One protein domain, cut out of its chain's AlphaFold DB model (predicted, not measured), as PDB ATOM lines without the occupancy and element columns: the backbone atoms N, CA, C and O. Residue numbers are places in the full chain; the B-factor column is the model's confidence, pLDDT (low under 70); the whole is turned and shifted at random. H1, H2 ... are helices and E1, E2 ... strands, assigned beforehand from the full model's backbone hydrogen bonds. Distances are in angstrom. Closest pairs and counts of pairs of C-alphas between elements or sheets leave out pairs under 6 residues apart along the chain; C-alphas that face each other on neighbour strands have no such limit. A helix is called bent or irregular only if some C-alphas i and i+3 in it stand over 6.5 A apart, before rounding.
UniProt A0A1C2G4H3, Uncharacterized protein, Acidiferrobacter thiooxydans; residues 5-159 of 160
ATOM      1  N   ASP A   5      36.954  81.958  61.857       86.81
ATOM      2  CA  ASP A   5      38.089  82.860  62.030       86.81
ATOM      3  C   ASP A   5      38.999  82.413  63.182       86.81
ATOM      4  O   ASP A   5      40.224  82.474  63.046       86.81
ATOM      5  N   ASP A   6      38.434  81.855  64.258       89.81
ATOM      6  CA  ASP A   6      39.219  81.248  65.343       89.81
ATOM      7  C   ASP A   6      40.018  80.041  64.840       89.81
ATOM      8  O   ASP A   6      41.188  79.873  65.188       89.81
ATOM      9  N   LEU A   7      39.415  79.202  63.990       89.69
ATOM     10  CA  LEU A   7      40.095  78.045  63.400       89.69
ATOM     11  C   LEU A   7      41.273  78.480  62.520       89.69
ATOM     12  O   LEU A   7      42.365  77.918  62.636       89.69
ATOM     13  N   ARG A   8      41.084  79.511  61.688       90.06
ATOM     14  CA  ARG A   8      42.148  80.072  60.838       90.06
ATOM     15  C   ARG A   8      43.279  80.678  61.666       90.06
ATOM     16  O   ARG A   8      44.448  80.426  61.370       90.06
ATOM     17  N   LEU A   9      42.955  81.450  62.705       90.62
ATOM     18  CA  LEU A   9      43.952  82.060  63.585       90.62
ATOM     19  C   LEU A   9      44.761  80.999  64.335       90.62
ATOM     20  O   LEU A   9      45.990  81.057  64.344       90.62
ATOM     21  N   ASN A  10      44.086  80.009  64.920       92.69
ATOM     22  CA  ASN A  10      44.745  78.918  65.636       92.69
ATOM     23  C   ASN A  10      45.664  78.120  64.710       92.69
ATOM     24  O   ASN A  10      46.809  77.843  65.069       92.69
ATOM     25  N   TRP A  11      45.199  77.813  63.497       91.75
ATOM     26  CA  TRP A  11      46.024  77.168  62.483       91.75
ATOM     27  C   TRP A  11      47.258  78.010  62.140       91.75
ATOM     28  O   TRP A  11      48.376  77.500  62.154       91.75
ATOM     29  N   PHE A  12      47.090  79.313  61.912       91.06
ATOM     30  CA  PHE A  12      48.204  80.202  61.590       91.06
ATOM     31  C   PHE A  12      49.250  80.260  62.713       91.06
ATOM     32  O   PHE A  12      50.452  80.160  62.453       91.06
ATOM     33  N   LEU A  13      48.807  80.396  63.965       92.44
ATOM     34  CA  LEU A  13      49.694  80.418  65.128       92.44
ATOM     35  C   LEU A  13      50.439  79.092  65.295       92.44
ATOM     36  O   LEU A  13      51.635  79.111  65.582       92.44
ATOM     37  N   HIS A  14      49.756  77.969  65.062       92.00
ATOM     38  CA  HIS A  14      50.356  76.641  65.089       92.00
ATOM     39  C   HIS A  14      51.441  76.485  64.015       92.00
ATOM     40  O   HIS A  14      52.573  76.122  64.324       92.00
ATOM     41  N   MET A  15      51.140  76.831  62.760       92.75
ATOM     42  CA  MET A  15      52.097  76.711  61.653       92.75
ATOM     43  C   MET A  15      53.337  77.596  61.831       92.75
ATOM     44  O   MET A  15      54.444  77.229  61.424       92.75
ATOM     45  N   ARG A  16      53.181  78.740  62.505       89.31
ATOM     46  CA  ARG A  16      54.293  79.648  62.796       89.31
ATOM     47  C   ARG A  16      55.379  78.997  63.640       89.31
ATOM     48  O   ARG A  16      56.554  79.149  63.317       89.31
ATOM     49  N   THR A  17      54.999  78.264  64.679       89.62
ATOM     50  CA  THR A  17      55.948  77.608  65.592       89.62
ATOM     51  C   THR A  17      56.271  76.172  65.194       89.62
ATOM     52  O   THR A  17      57.224  75.601  65.717       89.62
ATOM     53  N   LYS A  18      55.520  75.587  64.253       90.06
ATOM     54  CA  LYS A  18      55.750  74.229  63.762       90.06
ATOM     55  C   LYS A  18      57.123  74.108  63.082       90.06
ATOM     56  O   LYS A  18      57.422  74.856  62.147       90.06
ATOM     57  N   ALA A  19      57.925  73.157  63.561       87.12
ATOM     58  CA  ALA A  19      59.224  72.772  62.994       87.12
ATOM     59  C   ALA A  19      59.156  71.487  62.146       87.12
ATOM     60  O   ALA A  19      60.117  71.130  61.483       87.12
ATOM     61  N   ASP A  20      58.013  70.801  62.172       92.19
ATOM     62  CA  ASP A  20      57.744  69.610  61.368       92.19
ATOM     63  C   ASP A  20      57.281  70.035  59.961       92.19
ATOM     64  O   ASP A  20      56.092  70.248  59.698       92.19
ATOM     65  N   TYR A  21      58.271  70.273  59.104       95.88
ATOM     66  CA  TYR A  21      58.163  70.525  57.670       95.88
ATOM     67  C   TYR A  21      59.238  69.702  56.949       95.88
ATOM     68  O   TYR A  21      60.206  69.251  57.561       95.88
ATOM     69  N   LEU A  22      59.046  69.456  55.657       96.75
ATOM     70  CA  LEU A  22      59.992  68.674  54.862       96.75
ATOM     71  C   LEU A  22      61.291  69.467  54.657       96.75
ATOM     72  O   LEU A  22      61.242  70.669  54.418       96.75
ATOM     73  N   SER A  23      62.440  68.799  54.733       96.38
ATOM     74  CA  SER A  23      63.730  69.428  54.444       96.38
ATOM     75  C   SER A  23      63.999  69.493  52.936       96.38
ATOM     76  O   SER A  23      63.356  68.791  52.147       96.38
ATOM     77  N   ILE A  24      64.977  70.310  52.530       96.62
ATOM     78  CA  ILE A  24      65.361  70.499  51.119       96.62
ATOM     79  C   ILE A  24      65.715  69.166  50.448       96.62
ATOM     80  O   ILE A  24      65.361  68.940  49.293       96.62
ATOM     81  N   GLU A  25      66.369  68.256  51.169       96.69
ATOM     82  CA  GLU A  25      66.817  66.958  50.649       96.69
ATOM     83  C   GLU A  25      65.654  66.024  50.283       96.69
ATOM     84  O   GLU A  25      65.841  65.076  49.522       96.69
ATOM     85  N   LEU A  26      64.453  66.283  50.809       97.50
ATOM     86  CA  LEU A  26      63.234  65.528  50.504       97.50
ATOM     87  C   LEU A  26      62.442  66.130  49.334       97.50
ATOM     88  O   LEU A  26      61.386  65.606  48.962       97.50
ATOM     89  N   MET A  27      62.903  67.250  48.775       98.19
ATOM     90  CA  MET A  27      62.223  67.934  47.684       98.19
ATOM     91  C   MET A  27      62.588  67.336  46.321       98.19
ATOM     92  O   MET A  27      63.741  67.016  46.041       98.19
ATOM     93  N   GLN A  28      61.601  67.232  45.433       98.38
ATOM     94  CA  GLN A  28      61.756  66.723  44.073       98.38
ATOM     95  C   GLN A  28      61.473  67.830  43.057       98.38
ATOM     96  O   GLN A  28      60.459  68.521  43.143       98.38
ATOM     97  N   ALA A  29      62.362  67.999  42.076       98.38
ATOM     98  CA  ALA A  29      62.211  69.003  41.022       98.38
ATOM     99  C   ALA A  29      60.866  68.855  40.289       98.38
ATOM    100  O   ALA A  29      60.494  67.750  39.885       98.38
ATOM    101  N   GLY A  30      60.132  69.960  40.128       98.06
ATOM    102  CA  GLY A  30      58.844  69.972  39.425       98.06
ATOM    103  C   GLY A  30      57.674  69.343  40.195       98.06
ATOM    104  O   GLY A  30      56.548  69.348  39.696       98.06
ATOM    105  N   MET A  31      57.895  68.828  41.409       98.62
ATOM    106  CA  MET A  31      56.831  68.356  42.297       98.62
ATOM    107  C   MET A  31      56.155  69.545  42.984       98.62
ATOM    108  O   MET A  31      56.824  70.453  43.480       98.62
ATOM    109  N   ALA A  32      54.826  69.539  43.039       98.81
ATOM    110  CA  ALA A  32      54.064  70.474  43.849       98.81
ATOM    111  C   ALA A  32      53.913  69.972  45.286       98.81
ATOM    112  O   ALA A  32      53.713  68.786  45.554       98.81
ATOM    113  N   TYR A  33      53.963  70.918  46.214       98.81
ATOM    114  CA  TYR A  33      53.846  70.684  47.644       98.81
ATOM    115  C   TYR A  33      52.752  71.567  48.224       98.81
ATOM    116  O   TYR A  33      52.576  72.713  47.805       98.81
ATOM    117  N   ALA A  34      52.057  71.056  49.240       98.44
ATOM    118  CA  ALA A  34      51.344  71.924  50.162       98.44
ATOM    119  C   ALA A  34      52.393  72.660  50.993       98.44
ATOM    120  O   ALA A  34      53.273  72.025  51.578       98.44
ATOM    121  N   ILE A  35      52.306  73.982  51.042       98.31
ATOM    122  CA  ILE A  35      53.272  74.848  51.716       98.31
ATOM    123  C   ILE A  35      52.550  75.762  52.701       98.31
ATOM    124  O   ILE A  35      51.393  76.138  52.520       98.31
ATOM    125  N   TRP A  36      53.250  76.160  53.751       97.31
ATOM    126  CA  TRP A  36      52.874  77.307  54.558       97.31
ATOM    127  C   TRP A  36      53.732  78.493  54.138       97.31
ATOM    128  O   TRP A  36      54.904  78.580  54.506       97.31
ATOM    129  N   ALA A  37      53.142  79.385  53.346       96.31
ATOM    130  CA  ALA A  37      53.755  80.626  52.903       96.31
ATOM    131  C   ALA A  37      52.753  81.782  52.999       96.31
ATOM    132  O   ALA A  37      51.556  81.601  53.239       96.31
ATOM    133  N   ARG A  38      53.251  83.009  52.835       92.69
ATOM    134  CA  ARG A  38      52.422  84.214  52.961       92.69
ATOM    135  C   ARG A  38      51.463  84.393  51.787       92.69
ATOM    136  O   ARG A  38      50.360  84.899  51.983       92.69
ATOM    137  N   ASN A  39      51.914  84.089  50.571       95.88
ATOM    138  CA  ASN A  39      51.200  84.474  49.353       95.88
ATOM    139  C   ASN A  39      50.416  83.326  48.695       95.88
ATOM    140  O   ASN A  39      49.550  83.603  47.861       95.88
ATOM    141  N   ALA A  40      50.703  82.074  49.046       97.50
ATOM    142  CA  ALA A  40      50.032  80.880  48.537       97.50
ATOM    143  C   ALA A  40      50.236  79.701  49.498       97.50
ATOM    144  O   ALA A  40      51.102  79.755  50.374       97.50
ATOM    145  N   TYR A  41      49.452  78.643  49.312       98.19
ATOM    146  CA  TYR A  41      49.524  77.421  50.119       98.19
ATOM    147  C   TYR A  41      49.864  76.169  49.312       98.19
ATOM    148  O   TYR A  41      49.950  75.071  49.860       98.19
ATOM    149  N   VAL A  42      50.107  76.341  48.017       98.69
ATOM    150  CA  VAL A  42      50.681  75.334  47.130       98.69
ATOM    151  C   VAL A  42      51.784  75.986  46.304       98.69
ATOM    152  O   VAL A  42      51.649  77.142  45.902       98.69
ATOM    153  N   GLY A  43      52.862  75.249  46.039       98.69
ATOM    154  CA  GLY A  43      53.914  75.690  45.126       98.69
ATOM    155  C   GLY A  43      54.744  74.540  44.566       98.69
ATOM    156  O   GLY A  43      54.811  73.466  45.163       98.69
ATOM    157  N   ILE A  44      55.356  74.768  43.404       98.75
ATOM    158  CA  ILE A  44      56.192  73.791  42.691       98.75
ATOM    159  C   ILE A  44      57.643  73.979  43.109       98.75
ATOM    160  O   ILE A  44      58.158  75.090  43.023       98.75
ATOM    161  N   TRP A  45      58.311  72.911  43.531       98.69
ATOM    162  CA  TRP A  45      59.713  72.983  43.918       98.69
ATOM    163  C   TRP A  45      60.636  73.243  42.720       98.69
ATOM    164  O   TRP A  45      60.619  72.501  41.732       98.69
ATOM    165  N   LEU A  46      61.470  74.274  42.858       98.06
ATOM    166  CA  LEU A  46      62.535  74.674  41.944       98.06
ATOM    167  C   LEU A  46      63.889  74.523  42.657       98.06
ATOM    168  O   LEU A  46      64.244  75.392  43.463       98.06
ATOM    169  N   PRO A  47      64.653  73.447  42.389       97.06
ATOM    170  CA  PRO A  47      65.942  73.216  43.038       97.06
ATOM    171  C   PRO A  47      66.938  74.363  42.844       97.06
ATOM    172  O   PRO A  47      67.649  74.718  43.780       97.06
ATOM    173  N   GLU A  48      66.965  74.967  41.656       95.88
ATOM    174  CA  GLU A  48      67.905  76.027  41.280       95.88
ATOM    175  C   GLU A  48      67.685  77.303  42.097       95.88
ATOM    176  O   GLU A  48      68.640  77.993  42.443       95.88
ATOM    177  N   ALA A  49      66.426  77.594  42.427       95.62
ATOM    178  CA  ALA A  49      66.045  78.742  43.243       95.62
ATOM    179  C   ALA A  49      65.950  78.405  44.740       95.62
ATOM    180  O   ALA A  49      65.682  79.296  45.544       95.62
ATOM    181  N   GLN A  50      66.099  77.124  45.105       97.00
ATOM    182  CA  GLN A  50      65.782  76.587  46.432       97.00
ATOM    183  C   GLN A  50      64.435  77.107  46.960       97.00
ATOM    184  O   GLN A  50      64.304  77.550  48.105       97.00
ATOM    185  N   GLY A  51      63.418  77.102  46.100       97.81
ATOM    186  CA  GLY A  51      62.147  77.749  46.391       97.81
ATOM    187  C   GLY A  51      60.964  77.137  45.662       97.81
ATOM    188  O   GLY A  51      61.089  76.229  44.846       97.81
ATOM    189  N   PHE A  52      59.789  77.656  45.987       98.50
ATOM    190  CA  PHE A  52      58.505  77.205  45.488       98.50
ATOM    191  C   PHE A  52      57.929  78.238  44.532       98.50
ATOM    192  O   PHE A  52      57.663  79.374  44.926       98.50
ATOM    193  N   LEU A  53      57.693  77.831  43.292       98.50
ATOM    194  CA  LEU A  53      56.970  78.621  42.311       98.50
ATOM    195  C   LEU A  53      55.479  78.621  42.653       98.50
ATOM    196  O   LEU A  53      54.842  77.565  42.691       98.50
ATOM    197  N   ILE A  54      54.927  79.803  42.904       98.56
ATOM    198  CA  ILE A  54      53.551  80.007  43.357       98.56
ATOM    199  C   ILE A  54      52.771  80.947  42.431       98.56
ATOM    200  O   ILE A  54      53.340  81.819  41.777       98.56
ATOM    201  N   SER A  55      51.441  80.818  42.452       97.81
ATOM    202  CA  SER A  55      50.498  81.775  41.863       97.81
ATOM    203  C   SER A  55      50.255  82.904  42.864       97.81
ATOM    204  O   SER A  55      49.643  82.690  43.919       97.81
ATOM    205  N   ARG A  56      50.759  84.110  42.580       96.44
ATOM    206  CA  ARG A  56      50.688  85.256  43.493       96.44
ATOM    207  C   ARG A  56      49.725  86.328  43.000       96.44
ATOM    208  O   ARG A  56      49.915  86.938  41.955       96.44
ATOM    209  N   TYR A  57      48.778  86.668  43.868       95.12
ATOM    210  CA  TYR A  57      47.920  87.841  43.735       95.12
ATOM    211  C   TYR A  57      48.531  89.007  44.513       95.12
ATOM    212  O   TYR A  57      48.716  88.922  45.729       95.12
ATOM    213  N   LYS A  58      48.871  90.100  43.825       89.12
ATOM    214  CA  LYS A  58      49.435  91.302  44.462       89.12
ATOM    215  C   LYS A  58      48.438  92.458  44.402       89.12
ATOM    216  O   LYS A  58      47.555  92.572  45.243       89.12
ATOM    217  N   MET A  59      48.625  93.339  43.427       85.50
ATOM    218  CA  MET A  59      47.865  94.574  43.230       85.50
ATOM    219  C   MET A  59      46.886  94.465  42.052       85.50
ATOM    220  O   MET A  59      46.190  95.431  41.755       85.50
ATOM    221  N   ASP A  60      46.838  93.292  41.420       82.12
ATOM    222  CA  ASP A  60      46.056  92.987  40.228       82.12
ATOM    223  C   ASP A  60      45.248  91.692  40.450       82.12
ATOM    224  O   ASP A  60      45.740  90.793  41.148       82.12
ATOM    225  N   PRO A  61      43.996  91.600  39.953       83.75
ATOM    226  CA  PRO A  61      43.215  90.364  39.998       83.75
ATOM    227  C   PRO A  61      43.807  89.221  39.160       83.75
ATOM    228  O   PRO A  61      43.428  88.074  39.396       83.75
ATOM    229  N   THR A  62      44.706  89.503  38.222       91.69
ATOM    230  CA  THR A  62      45.464  88.511  37.460       91.69
ATOM    231  C   THR A  62      46.701  88.091  38.263       91.69
ATOM    232  O   THR A  62      47.503  88.943  38.660       91.69
ATOM    233  N   PRO A  63      46.872  86.791  38.564       95.38
ATOM    234  CA  PRO A  63      48.058  86.316  39.260       95.38
ATOM    235  C   PRO A  63      49.271  86.253  38.326       95.38
ATOM    236  O   PRO A  63      49.144  86.040  37.122       95.38
ATOM    237  N   PHE A  64      50.457  86.351  38.912       95.56
ATOM    238  CA  PHE A  64      51.737  86.111  38.242       95.56
ATOM    239  C   PHE A  64      52.541  85.070  39.026       95.56
ATOM    240  O   PHE A  64      52.210  84.759  40.178       95.56
ATOM    241  N   LEU A  65      53.595  84.532  38.413       97.50
ATOM    242  CA  LEU A  65      54.448  83.547  39.067       97.50
ATOM    243  C   LEU A  65      55.452  84.236  39.990       97.50
ATOM    244  O   LEU A  65      56.029  85.272  39.669       97.50
ATOM    245  N   PHE A  66      55.654  83.667  41.169       97.06
ATOM    246  CA  PHE A  66      56.575  84.201  42.166       97.06
ATOM    247  C   PHE A  66      57.248  83.055  42.914       97.06
ATOM    248  O   PHE A  66      56.627  82.015  43.100       97.06
ATOM    249  N   VAL A  67      58.489  83.242  43.358       97.75
ATOM    250  CA  VAL A  67      59.207  82.232  44.145       97.75
ATOM    251  C   VAL A  67      59.136  82.581  45.627       97.75
ATOM    252  O   VAL A  67      59.544  83.668  46.033       97.75
ATOM    253  N   GLU A  68      58.627  81.656  46.434       97.62
ATOM    254  CA  GLU A  68      58.780  81.675  47.891       97.62
ATOM    255  C   GLU A  68      59.932  80.742  48.279       97.62
ATOM    256  O   GLU A  68      59.901  79.560  47.950       97.62
ATOM    257  N   TYR A  69      60.952  81.244  48.965       97.12
ATOM    258  CA  TYR A  69      62.143  80.453  49.289       97.12
ATOM    259  C   TYR A  69      61.860  79.412  50.369       97.12
ATOM    260  O   TYR A  69      61.066  79.659  51.281       97.12
ATOM    261  N   HIS A  70      62.530  78.261  50.292       97.38
ATOM    262  CA  HIS A  70      62.468  77.247  51.339       97.38
ATOM    263  C   HIS A  70      62.904  77.825  52.684       97.38
ATOM    264  O   HIS A  70      63.855  78.594  52.751       97.38
ATOM    265  N   TRP A  71      62.246  77.434  53.771       95.12
ATOM    266  CA  TRP A  71      62.550  77.941  55.110       95.12
ATOM    267  C   TRP A  71      64.043  77.816  55.474       95.12
ATOM    268  O   TRP A  71      64.618  78.743  56.040       95.12
ATOM    269  N   ASP A  72      64.667  76.718  55.046       93.88
ATOM    270  CA  ASP A  72      66.067  76.366  55.320       93.88
ATOM    271  C   ASP A  72      67.121  76.960  54.354       93.88
ATOM    272  O   ASP A  72      68.258  76.495  54.349       93.88
ATOM    273  N   THR A  73      66.822  77.986  53.544       91.56
ATOM    274  CA  THR A  73      67.819  78.604  52.627       91.56
ATOM    275  C   THR A  73      68.935  79.416  53.314       91.56
ATOM    276  O   THR A  73      69.713  80.089  52.641       91.56
ATOM    277  N   GLY A  74      69.040  79.377  54.644       81.31
ATOM    278  CA  GLY A  74      69.997  80.167  55.431       81.31
ATOM    279  C   GLY A  74      69.393  81.454  56.001       81.31
ATOM    280  O   GLY A  74      68.198  81.682  55.868       81.31
ATOM    281  N   GLU A  75      70.204  82.269  56.687       77.19
ATOM    282  CA  GLU A  75      69.750  83.507  57.344       77.19
ATOM    283  C   GLU A  75      69.731  84.697  56.359       77.19
ATOM    284  O   GLU A  75      70.740  84.935  55.685       77.19
ATOM    285  N   PRO A  76      68.649  85.499  56.298       79.62
ATOM    286  CA  PRO A  76      67.370  85.319  56.993       79.62
ATOM    287  C   PRO A  76      66.595  84.110  56.468       79.62
ATOM    288  O   PRO A  76      66.574  83.892  55.257       79.62
ATOM    289  N   CYS A  77      65.935  83.377  57.379       83.12
ATOM    290  CA  CYS A  77      65.091  82.223  57.037       83.12
ATOM    291  C   CYS A  77      64.201  82.518  55.817       83.12
ATOM    292  O   CYS A  77      63.696  83.638  55.661       83.12
ATOM    293  N   GLY A  78      63.966  81.501  54.985       90.75
ATOM    294  CA  GLY A  78      63.127  81.640  53.798       90.75
ATOM    295  C   GLY A  78      61.647  81.883  54.113       90.75
ATOM    296  O   GLY A  78      61.227  82.087  55.253       90.75
ATOM    297  N   THR A  79      60.814  81.887  53.077       95.00
ATOM    298  CA  THR A  79      59.429  82.374  53.156       95.00
ATOM    299  C   THR A  79      58.357  81.285  53.066       95.00
ATOM    300  O   THR A  79      57.169  81.596  53.208       95.00
ATOM    301  N   ALA A  80      58.749  80.021  52.886       97.25
ATOM    302  CA  ALA A  80      57.848  78.880  52.769       97.25
ATOM    303  C   ALA A  80      58.332  77.651  53.552       97.25
ATOM    304  O   ALA A  80      59.463  77.201  53.391       97.25
ATOM    305  N   LYS A  81      57.432  77.048  54.336       97.12
ATOM    306  CA  LYS A  81      57.634  75.722  54.946       97.12
ATOM    307  C   LYS A  81      56.859  74.658  54.157       97.12
ATOM    308  O   LYS A  81      55.626  74.729  54.157       97.12
ATOM    309  N   PRO A  82      57.501  73.681  53.498       97.62
ATOM    310  CA  PRO A  82      56.784  72.604  52.815       97.62
ATOM    311  C   PRO A  82      56.220  71.582  53.802       97.62
ATOM    312  O   PRO A  82      56.888  71.138  54.726       97.62
ATOM    313  N   LEU A  83      54.974  71.174  53.604       97.44
ATOM    314  CA  LEU A  83      54.246  70.344  54.565       97.44
ATOM    315  C   LEU A  83      54.108  68.900  54.094       97.44
ATOM    316  O   LEU A  83      54.261  67.974  54.881       97.44
ATOM    317  N   ARG A  84      53.777  68.709  52.815       97.81
ATOM    318  CA  ARG A  84      53.634  67.392  52.181       97.81
ATOM    319  C   ARG A  84      53.675  67.515  50.663       97.81
ATOM    320  O   ARG A  84      53.240  68.534  50.124       97.81
ATOM    321  N   ALA A  85      54.143  66.468  49.991       98.50
ATOM    322  CA  ALA A  85      54.049  66.356  48.538       98.50
ATOM    323  C   ALA A  85      52.582  66.217  48.089       98.50
ATOM    324  O   ALA A  85      51.741  65.693  48.831       98.50
ATOM    325  N   LEU A  86      52.288  66.711  46.886       98.56
ATOM    326  CA  LEU A  86      50.983  66.622  46.235       98.56
ATOM    327  C   LEU A  86      51.097  65.792  44.956       98.56
ATOM    328  O   LEU A  86      50.846  64.590  44.980       98.56
ATOM    329  N   GLU A  87      51.498  66.432  43.862       98.44
ATOM    330  CA  GLU A  87      51.601  65.831  42.538       98.44
ATOM    331  C   GLU A  87      52.672  66.526  41.692       98.44
ATOM    332  O   GLU A  87      53.056  67.667  41.956       98.44
ATOM    333  N   ILE A  88      53.164  65.831  40.668       98.44
ATOM    334  CA  ILE A  88      54.115  66.388  39.703       98.44
ATOM    335  C   ILE A  88      53.378  67.386  38.811       98.44
ATOM    336  O   ILE A  88      52.290  67.087  38.317       98.44
ATOM    337  N   CYS A  89      53.973  68.558  38.577       97.94
ATOM    338  CA  CYS A  89      53.403  69.532  37.658       97.94
ATOM    339  C   CYS A  89      53.350  68.946  36.234       97.94
ATOM    340  O   CYS A  89      54.393  68.570  35.694       97.94
ATOM    341  N   PRO A  90      52.168  68.876  35.595       97.81
ATOM    342  CA  PRO A  90      52.032  68.302  34.260       97.81
ATOM    343  C   PRO A  90      52.404  69.291  33.147       97.81
ATOM    344  O   PRO A  90      52.362  68.938  31.969       97.81
ATOM    345  N   LEU A  91      52.705  70.543  33.497       97.12
ATOM    346  CA  LEU A  91      52.953  71.626  32.554       97.12
ATOM    347  C   LEU A  91      54.455  71.917  32.446       97.12
ATOM    348  O   LEU A  91      55.165  71.844  33.451       97.12
ATOM    349  N   PRO A  92      54.945  72.315  31.260       95.75
ATOM    350  CA  PRO A  92      56.275  72.891  31.154       95.75
ATOM    351  C   PRO A  92      56.334  74.185  31.974       95.75
ATOM    352  O   PRO A  92      55.449  75.039  31.872       95.75
ATOM    353  N   LEU A  93      57.379  74.328  32.787       95.69
ATOM    354  CA  LEU A  93      57.577  75.534  33.582       95.69
ATOM    355  C   LEU A  93      58.199  76.633  32.709       95.69
ATOM    356  O   LEU A  93      59.154  76.355  31.976       95.69
ATOM    357  N   PRO A  94      57.680  77.870  32.762       94.31
ATOM    358  CA  PRO A  94      58.275  78.988  32.047       94.31
ATOM    359  C   PRO A  94      59.646  79.331  32.650       94.31
ATOM    360  O   PRO A  94      59.875  79.089  33.838       94.31
ATOM    361  N   PRO A  95      60.568  79.919  31.870       93.88
ATOM    362  CA  PRO A  95      61.819  80.427  32.418       93.88
ATOM    363  C   PRO A  95      61.553  81.591  33.383       93.88
ATOM    364  O   PRO A  95      60.586  82.334  33.215       93.88
ATOM    365  N   GLU A  96      62.455  81.818  34.342       93.25
ATOM    366  CA  GLU A  96      62.316  82.880  35.355       93.25
ATOM    367  C   GLU A  96      62.075  84.273  34.747       93.25
ATOM    368  O   GLU A  96      61.234  85.037  35.225       93.25
ATOM    369  N   ALA A  97      62.739  84.579  33.629       93.31
ATOM    370  CA  ALA A  97      62.572  85.842  32.908       93.31
ATOM    371  C   ALA A  97      61.128  86.093  32.425       93.31
ATOM    372  O   ALA A  97      60.756  87.240  32.177       93.31
ATOM    373  N   ALA A  98      60.311  85.042  32.306       93.12
ATOM    374  CA  ALA A  98      58.925  85.118  31.872       93.12
ATOM    375  C   ALA A  98      57.918  85.169  33.031       93.12
ATOM    376  O   ALA A  98      56.740  85.340  32.757       93.12
ATOM    377  N   TYR A  99      58.312  85.096  34.313       93.12
ATOM    378  CA  TYR A  99      57.382  85.008  35.465       93.12
ATOM    379  C   TYR A  99      56.370  86.159  35.620       93.12
ATOM    380  O   TYR A  99      55.362  86.013  36.318       93.12
ATOM    381  N   TYR A 100      56.590  87.278  34.933       90.06
ATOM    382  CA  TYR A 100      55.682  88.428  34.912       90.06
ATOM    383  C   TYR A 100      54.890  88.569  33.601       90.06
ATOM    384  O   TYR A 100      54.091  89.493  33.477       90.06
ATOM    385  N   ASP A 101      55.090  87.672  32.632       90.94
ATOM    386  CA  ASP A 101      54.303  87.605  31.400       90.94
ATOM    387  C   ASP A 101      52.981  86.870  31.667       90.94
ATOM    388  O   ASP A 101      52.933  85.648  31.828       90.94
ATOM    389  N   GLU A 102      51.891  87.631  31.736       85.00
ATOM    390  CA  GLU A 102      50.552  87.102  32.013       85.00
ATOM    391  C   GLU A 102      50.111  86.043  30.992       85.00
ATOM    392  O   GLU A 102      49.447  85.075  31.360       85.00
ATOM    393  N   GLY A 103      50.504  86.191  29.722       85.94
ATOM    394  CA  GLY A 103      50.115  85.279  28.650       85.94
ATOM    395  C   GLY A 103      50.811  83.928  28.765       85.94
ATOM    396  O   GLY A 103      50.162  82.887  28.662       85.94
ATOM    397  N   GLN A 104      52.118  83.935  29.027       86.69
ATOM    398  CA  GLN A 104      52.905  82.702  29.147       86.69
ATOM    399  C   GLN A 104      52.606  81.935  30.439       86.69
ATOM    400  O   GLN A 104      52.660  80.706  30.462       86.69
ATOM    401  N   ASN A 105      52.233  82.640  31.508       93.12
ATOM    402  CA  ASN A 105      52.094  82.033  32.832       93.12
ATOM    403  C   ASN A 105      50.672  81.620  33.194       93.12
ATOM    404  O   ASN A 105      50.486  80.893  34.172       93.12
ATOM    405  N   ALA A 106      49.670  82.062  32.428       94.50
ATOM    406  CA  ALA A 106      48.261  81.837  32.736       94.50
ATOM    407  C   ALA A 106      47.941  80.362  33.022       94.50
ATOM    408  O   ALA A 106      47.223  80.068  33.977       94.50
ATOM    409  N   ALA A 107      48.506  79.435  32.240       96.81
ATOM    410  CA  ALA A 107      48.278  78.002  32.411       96.81
ATOM    411  C   ALA A 107      48.817  77.474  33.752       96.81
ATOM    412  O   ALA A 107      48.098  76.786  34.476       96.81
ATOM    413  N   VAL A 108      50.052  77.840  34.116       97.81
ATOM    414  CA  VAL A 108      50.677  77.413  35.380       97.81
ATOM    415  C   VAL A 108      49.972  78.050  36.576       97.81
ATOM    416  O   VAL A 108      49.664  77.354  37.543       97.81
ATOM    417  N   CYS A 109      49.633  79.342  36.501       97.75
ATOM    418  CA  CYS A 109      48.860  80.018  37.543       97.75
ATOM    419  C   CYS A 109      47.482  79.370  37.743       97.75
ATOM    420  O   CYS A 109      47.075  79.125  38.879       97.75
ATOM    421  N   ALA A 110      46.769  79.065  36.654       97.81
ATOM    422  CA  ALA A 110      45.464  78.417  36.716       97.81
ATOM    423  C   ALA A 110      45.551  77.009  37.319       97.81
ATOM    424  O   ALA A 110      44.694  76.634  38.119       97.81
ATOM    425  N   TRP A 111      46.596  76.253  36.971       98.50
ATOM    426  CA  TRP A 111      46.843  74.932  37.536       98.50
ATOM    427  C   TRP A 111      47.158  74.998  39.037       98.50
ATOM    428  O   TRP A 111      46.522  74.295  39.816       98.50
ATOM    429  N   LEU A 112      48.043  75.902  39.471       98.56
ATOM    430  CA  LEU A 112      48.355  76.123  40.891       98.56
ATOM    431  C   LEU A 112      47.117  76.530  41.705       98.56
ATOM    432  O   LEU A 112      46.890  76.020  42.801       98.56
ATOM    433  N   ASP A 113      46.291  77.425  41.161       98.38
ATOM    434  CA  ASP A 113      45.034  77.837  41.783       98.38
ATOM    435  C   ASP A 113      44.033  76.678  41.894       98.38
ATOM    436  O   ASP A 113      43.323  76.565  42.894       98.38
ATOM    437  N   ALA A 114      43.934  75.832  40.865       98.44
ATOM    438  CA  ALA A 114      43.087  74.645  40.903       98.44
ATOM    439  C   ALA A 114      43.593  73.646  41.952       98.44
ATOM    440  O   ALA A 114      42.801  73.137  42.745       98.44
ATOM    441  N   LEU A 115      44.909  73.442  42.015       98.56
ATOM    442  CA  LEU A 115      45.532  72.530  42.963       98.56
ATOM    443  C   LEU A 115      45.327  72.979  44.416       98.56
ATOM    444  O   LEU A 115      44.960  72.168  45.264       98.56
ATOM    445  N   GLU A 116      45.474  74.275  44.710       98.50
ATOM    446  CA  GLU A 116      45.196  74.829  46.044       98.50
ATOM    447  C   GLU A 116      43.714  74.694  46.427       98.50
ATOM    448  O   GLU A 116      43.403  74.418  47.581       98.50
ATOM    449  N   LYS A 117      42.782  74.808  45.472       97.94
ATOM    450  CA  LYS A 117      41.353  74.550  45.737       97.94
ATOM    451  C   LYS A 117      41.069  73.085  46.064       97.94
ATOM    452  O   LYS A 117      40.192  72.812  46.879       97.94
ATOM    453  N   CYS A 118      41.787  72.154  45.440       98.00
ATOM    454  CA  CYS A 118      41.699  70.723  45.739       98.00
ATOM    455  C   CYS A 118      42.394  70.355  47.060       98.00
ATOM    456  O   CYS A 118      42.008  69.387  47.719       98.00
ATOM    457  N   HIS A 119      43.391  71.137  47.475       97.69
ATOM    458  CA  HIS A 119      44.143  70.949  48.712       97.69
ATOM    459  C   HIS A 119      44.159  72.224  49.560       97.69
ATOM    460  O   HIS A 119      45.226  72.805  49.777       97.69
ATOM    461  N   PRO A 120      42.992  72.659  50.068       96.81
ATOM    462  CA  PRO A 120      42.927  73.879  50.845       96.81
ATOM    463  C   PRO A 120      43.686  73.704  52.170       96.81
ATOM    464  O   PRO A 120      43.763  72.587  52.698       96.81
ATOM    465  N   PRO A 121      44.211  74.791  52.763       94.56
ATOM    466  CA  PRO A 121      44.975  74.709  54.012       94.56
ATOM    467  C   PRO A 121      44.141  74.173  55.179       94.56
ATOM    468  O   PRO A 121      44.658  73.512  56.079       94.56
ATOM    469  N   LEU A 122      42.839  74.470  55.145       94.38
ATOM    470  CA  LEU A 122      41.826  73.955  56.052       94.38
ATOM    471  C   LEU A 122      40.604  73.500  55.243       94.38
ATOM    472  O   LEU A 122      40.283  74.130  54.230       94.38
ATOM    473  N   PRO A 123      39.880  72.458  55.686       92.75
ATOM    474  CA  PRO A 123      38.637  72.041  55.045       92.75
ATOM    475  C   PRO A 123      37.650  73.205  54.887       92.75
ATOM    476  O   PRO A 123      37.396  73.945  55.835       92.75
ATOM    477  N   GLY A 124      37.109  73.373  53.678       93.19
ATOM    478  CA  GLY A 124      36.143  74.431  53.355       93.19
ATOM    479  C   GLY A 124      36.736  75.834  53.168       93.19
ATOM    480  O   GLY A 124      35.998  76.761  52.841       93.19
ATOM    481  N   TRP A 125      38.048  76.026  53.338       95.06
ATOM    482  CA  TRP A 125      38.667  77.340  53.170       95.06
ATOM    483  C   TRP A 125      39.056  77.622  51.710       95.06
ATOM    484  O   TRP A 125      40.021  77.067  51.196       95.06
ATOM    485  N   ASP A 126      38.357  78.563  51.067       96.19
ATOM    486  CA  ASP A 126      38.724  79.105  49.747       96.19
ATOM    487  C   ASP A 126      39.806  80.202  49.849       96.19
ATOM    488  O   ASP A 126      39.535  81.406  49.753       96.19
ATOM    489  N   SER A 127      41.056  79.797  50.075       96.12
ATOM    490  CA  SER A 127      42.199  80.719  50.150       96.12
ATOM    491  C   SER A 127      42.466  81.442  48.824       96.12
ATOM    492  O   SER A 127      42.792  82.631  48.827       96.12
ATOM    493  N   VAL A 128      42.276  80.772  47.684       97.19
ATOM    494  CA  VAL A 128      42.460  81.359  46.344       97.19
ATOM    495  C   VAL A 128      41.458  82.490  46.111       97.19
ATOM    496  O   VAL A 128      41.844  83.601  45.732       97.19
ATOM    497  N   GLY A 129      40.172  82.248  46.376       96.31
ATOM    498  CA  GLY A 129      39.123  83.255  46.246       96.31
ATOM    499  C   GLY A 129      39.355  84.453  47.159       96.31
ATOM    500  O   GLY A 129      39.222  85.595  46.714       96.31
ATOM    501  N   GLN A 130      39.792  84.232  48.402       94.81
ATOM    502  CA  GLN A 130      40.135  85.322  49.321       94.81
ATOM    503  C   GLN A 130      41.297  86.184  48.810       94.81
ATOM    504  O   GLN A 130      41.199  87.416  48.849       94.81
ATOM    505  N   ARG A 131      42.368  85.566  48.293       95.31
ATOM    506  CA  ARG A 131      43.514  86.282  47.705       95.31
ATOM    507  C   ARG A 131      43.088  87.108  46.490       95.31
ATOM    508  O   ARG A 131      43.374  88.307  46.435       95.31
ATOM    509  N   ARG A 132      42.303  86.517  45.586       95.44
ATOM    510  CA  ARG A 132      41.746  87.187  44.399       95.44
ATOM    511  C   ARG A 132      40.854  88.376  44.760       95.44
ATOM    512  O   ARG A 132      41.039  89.477  44.241       95.44
ATOM    513  N   GLN A 133      39.916  88.192  45.690       94.75
ATOM    514  CA  GLN A 133      39.055  89.276  46.175       94.75
ATOM    515  C   GLN A 133      39.863  90.379  46.870       94.75
ATOM    516  O   GLN A 133      39.548  91.562  46.736       94.75
ATOM    517  N   GLY A 134      40.908  90.008  47.614       94.25
ATOM    518  CA  GLY A 134      41.834  90.948  48.239       94.25
ATOM    519  C   GLY A 134      42.497  91.873  47.220       94.25
ATOM    520  O   GLY A 134      42.479  93.094  47.408       94.25
ATOM    521  N   ALA A 135      43.006  91.307  46.124       93.94
ATOM    522  CA  ALA A 135      43.606  92.065  45.031       93.94
ATOM    523  C   ALA A 135      42.583  92.966  44.319       93.94
ATOM    524  O   ALA A 135      42.831  94.162  44.154       93.94
ATOM    525  N   ALA A 136      41.386  92.452  44.018       92.62
ATOM    526  CA  ALA A 136      40.309  93.240  43.410       92.62
ATOM    527  C   ALA A 136      39.899  94.449  44.277       92.62
ATOM    528  O   ALA A 136      39.824  95.580  43.792       92.62
ATOM    529  N   ARG A 137      39.722  94.250  45.595       93.88
ATOM    530  CA  ARG A 137      39.440  95.342  46.548       93.88
ATOM    531  C   ARG A 137      40.576  96.357  46.624       93.88
ATOM    532  O   ARG A 137      40.348  97.540  46.884       93.88
ATOM    533  N   TRP A 138      41.826  95.920  46.481       92.94
ATOM    534  CA  TRP A 138      42.956  96.840  46.426       92.94
ATOM    535  C   TRP A 138      42.906  97.701  45.159       92.94
ATOM    536  O   TRP A 138      42.991  98.926  45.279       92.94
ATOM    537  N   ALA A 139      42.682  97.091  43.992       90.50
ATOM    538  CA  ALA A 139      42.598  97.784  42.708       90.50
ATOM    539  C   ALA A 139      41.470  98.829  42.698       90.50
ATOM    540  O   ALA A 139      41.707  99.996  42.376       90.50
ATOM    541  N   GLN A 140      40.280  98.459  43.186       90.88
ATOM    542  CA  GLN A 140      39.145  99.377  43.325       90.88
ATOM    543  C   GLN A 140      39.498 100.608  44.174       90.88
ATOM    544  O   GLN A 140      39.264 101.746  43.764       90.88
ATOM    545  N   ARG A 141      40.137 100.405  45.335       92.00
ATOM    546  CA  ARG A 141      40.545 101.510  46.220       92.00
ATOM    547  C   ARG A 141      41.554 102.455  45.567       92.00
ATOM    548  O   ARG A 141      41.564 103.644  45.890       92.00
ATOM    549  N   GLN A 142      42.426 101.962  44.688       90.94
ATOM    550  CA  GLN A 142      43.354 102.832  43.962       90.94
ATOM    551  C   GLN A 142      42.649 103.661  42.898       90.94
ATOM    552  O   GLN A 142      42.949 104.850  42.766       90.94
ATOM    553  N   GLU A 143      41.697 103.071  42.181       89.75
ATOM    554  CA  GLU A 143      40.930 103.797  41.175       89.75
ATOM    555  C   GLU A 143      40.082 104.900  41.820       89.75
ATOM    556  O   GLU A 143      40.129 106.056  41.399       89.75
ATOM    557  N   GLU A 144      39.429 104.614  42.948       92.81
ATOM    558  CA  GLU A 144      38.716 105.627  43.732       92.81
ATOM    559  C   GLU A 144      39.633 106.779  44.174       92.81
ATOM    560  O   GLU A 144      39.266 107.957  44.074       92.81
ATOM    561  N   LYS A 145      40.852 106.470  44.637       93.06
ATOM    562  CA  LYS A 145      41.857 107.485  44.995       93.06
ATOM    563  C   LYS A 145      42.282 108.313  43.781       93.06
ATOM    564  O   LYS A 145      42.392 109.536  43.897       93.06
ATOM    565  N   ARG A 146      42.499 107.683  42.621       91.50
ATOM    566  CA  ARG A 146      42.832 108.359  41.355       91.50
ATOM    567  C   ARG A 146      41.712 109.296  40.909       91.50
ATOM    568  O   ARG A 146      41.988 110.457  40.604       91.50
ATOM    569  N   MET A 147      40.457 108.847  40.944       89.62
ATOM    570  CA  MET A 147      39.299 109.677  40.598       89.62
ATOM    571  C   MET A 147      39.143 110.876  41.538       89.62
ATOM    572  O   MET A 147      38.921 111.997  41.074       89.62
ATOM    573  N   LYS A 148      39.311 110.680  42.856       90.31
ATOM    574  CA  LYS A 148      39.280 111.779  43.836       90.31
ATOM    575  C   LYS A 148      40.357 112.823  43.540       90.31
ATOM    576  O   LYS A 148      40.040 114.009  43.497       90.31
ATOM    577  N   ARG A 149      41.595 112.397  43.256       87.81
ATOM    578  CA  ARG A 149      42.694 113.304  42.872       87.81
ATOM    579  C   ARG A 149      42.359 114.109  41.612       87.81
ATOM    580  O   ARG A 149      42.464 115.329  41.645       87.81
ATOM    581  N   ARG A 150      41.859 113.458  40.553       83.62
ATOM    582  CA  ARG A 150      41.444 114.128  39.301       83.62
ATOM    583  C   ARG A 150      40.366 115.198  39.528       83.62
ATOM    584  O   ARG A 150      40.447 116.278  38.949       83.62
ATOM    585  N   ARG A 151      39.379 114.927  40.391       78.12
ATOM    586  CA  ARG A 151      38.312 115.890  40.730       78.12
ATOM    587  C   ARG A 151      38.831 117.114  41.489       78.12
ATOM    588  O   ARG A 151      38.348 118.214  41.236       78.12
ATOM    589  N   VAL A 152      39.800 116.941  42.392       78.00
ATOM    590  CA  VAL A 152      40.429 118.067  43.107       78.00
ATOM    591  C   VAL A 152      41.214 118.946  42.136       78.00
ATOM    592  O   VAL A 152      40.993 120.152  42.111       78.00
ATOM    593  N   THR A 153      42.055 118.354  41.280       72.44
ATOM    594  CA  THR A 153      42.868 119.107  40.310       72.44
ATOM    595  C   THR A 153      42.010 119.948  39.361       72.44
ATOM    596  O   THR A 153      42.315 121.118  39.147       72.44
ATOM    597  N   ARG A 154      40.896 119.397  38.858       67.25
ATOM    598  CA  ARG A 154      39.980 120.104  37.949       67.25
ATOM    599  C   ARG A 154      39.254 121.285  38.612       67.25
ATOM    600  O   ARG A 154      39.140 122.350  38.018       67.25
ATOM    601  N   ARG A 155      38.835 121.141  39.874       62.12
ATOM    602  CA  ARG A 155      38.227 122.247  40.643       62.12
ATOM    603  C   ARG A 155      39.218 123.368  40.967       62.12
ATOM    604  O   ARG A 155      38.800 124.507  41.137       62.12
ATOM    605  N   SER A 156      40.509 123.056  41.080       58.00
ATOM    606  CA  SER A 156      41.561 124.055  41.297       58.00
ATOM    607  C   SER A 156      41.938 124.815  40.023       58.00
ATOM    608  O   SER A 156      42.335 125.972  40.129       58.00
ATOM    609  N   SER A 157      41.807 124.207  38.838       61.56
ATOM    610  CA  SER A 157      42.025 124.891  37.554       61.56
ATOM    611  C   SER A 157      40.849 125.769  37.125       61.56
ATOM    612  O   SER A 157      41.070 126.762  36.457       61.56
ATOM    613  N   GLU A 158      39.619 125.437  37.526       63.97
ATOM    614  CA  GLU A 158      38.406 126.224  37.226       63.97
ATOM    615  C   GLU A 158      38.225 127.452  38.153       63.97
ATOM    616  O   GLU A 158      37.279 128.215  37.992       63.97
ATOM    617  N   ARG A 159      39.108 127.638  39.148       59.81
ATOM    618  CA  ARG A 159      39.100 128.770  40.101       59.81
ATOM    619  C   ARG A 159      40.238 129.779  39.882       59.81
ATOM    620  O   ARG A 159      40.422 130.655  40.725       59.81
TER     621      ARG A 159
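This is residues 5 to 159 of the 160 residues of an uncharacterized protein of Acidiferrobacter thiooxydans (UniProt A0A1C2G4H3). A five-stranded sheet is folded back on itself, E4 and E3 facing E1 and E5 with E2 as the hinge, and H2 packs on it. H3 leads away from this body, and residues 143 to 159, of which 143 to 157 belong to H3, stick out as a long arm; H1 only grazes the sheet. The 155 printed residues include three named helices and five named strands, in the order H1 E1 E2 E3 E4 E5 H2 H3, class mixed. The antiparallel sheet runs E4 E3 E2 E1 E5. The whole is loose, radius of gyration of the C-alphas 18.6 A, and spans 68 by 39 by 33 A.

The strands are E1, residues 31 to 37, from C-alpha 31 at (56.831, 68.356, 42.297); E2, 42 to 46; E3, 51 to 56; E4, 64 to 69; and E5, 80 to 88, 18.5 A long. H2 is residues 102 to 118, 23.1 A, irregular, with C-alphas 104 and 107 7.4 A apart. H1 is residues 5 to 17, 19.0 A. H3, residues 127 to 157, 45.9 A, ends at (42.025, 124.891, 37.554).

E1 to E4 form a meander, each strand the antiparallel neighbour of the one before; within hydrogen-bond range are N 33 and O 43, 2.9 A, across E1 and E2, N 53 and O 44, 2.8 A, across E2 and E3, and N 52 and O 68, 2.7 A, across E3 and E4. E5 is antiparallel to E1, with N 34 and O 84 at 2.9 A, and bends by 82 degrees at residue 83. H2 is on the sheet; its closest C-alphas to E3 are Cys 109 and Ser 55, 4.9 A. H2, with residues 113 to 117 alone, touches H3, closest C-alphas Asp 113 and Val 128, 6.3 A, at a steep tilt of 48 degrees, opposite ways. H1 is apart from H2 and H3. O i to N i+4 pairs are within hydrogen-bond range throughout H3, in 8 of 9 in H1 and 11 of 13 in H2.

The body without residues 143 to 159 spans 40 by 39 by 29 A. The printed part has no cut; the links H1 to E1 and E5 to H2 are long. Residues 154 to 159 of the model are under pLDDT 70.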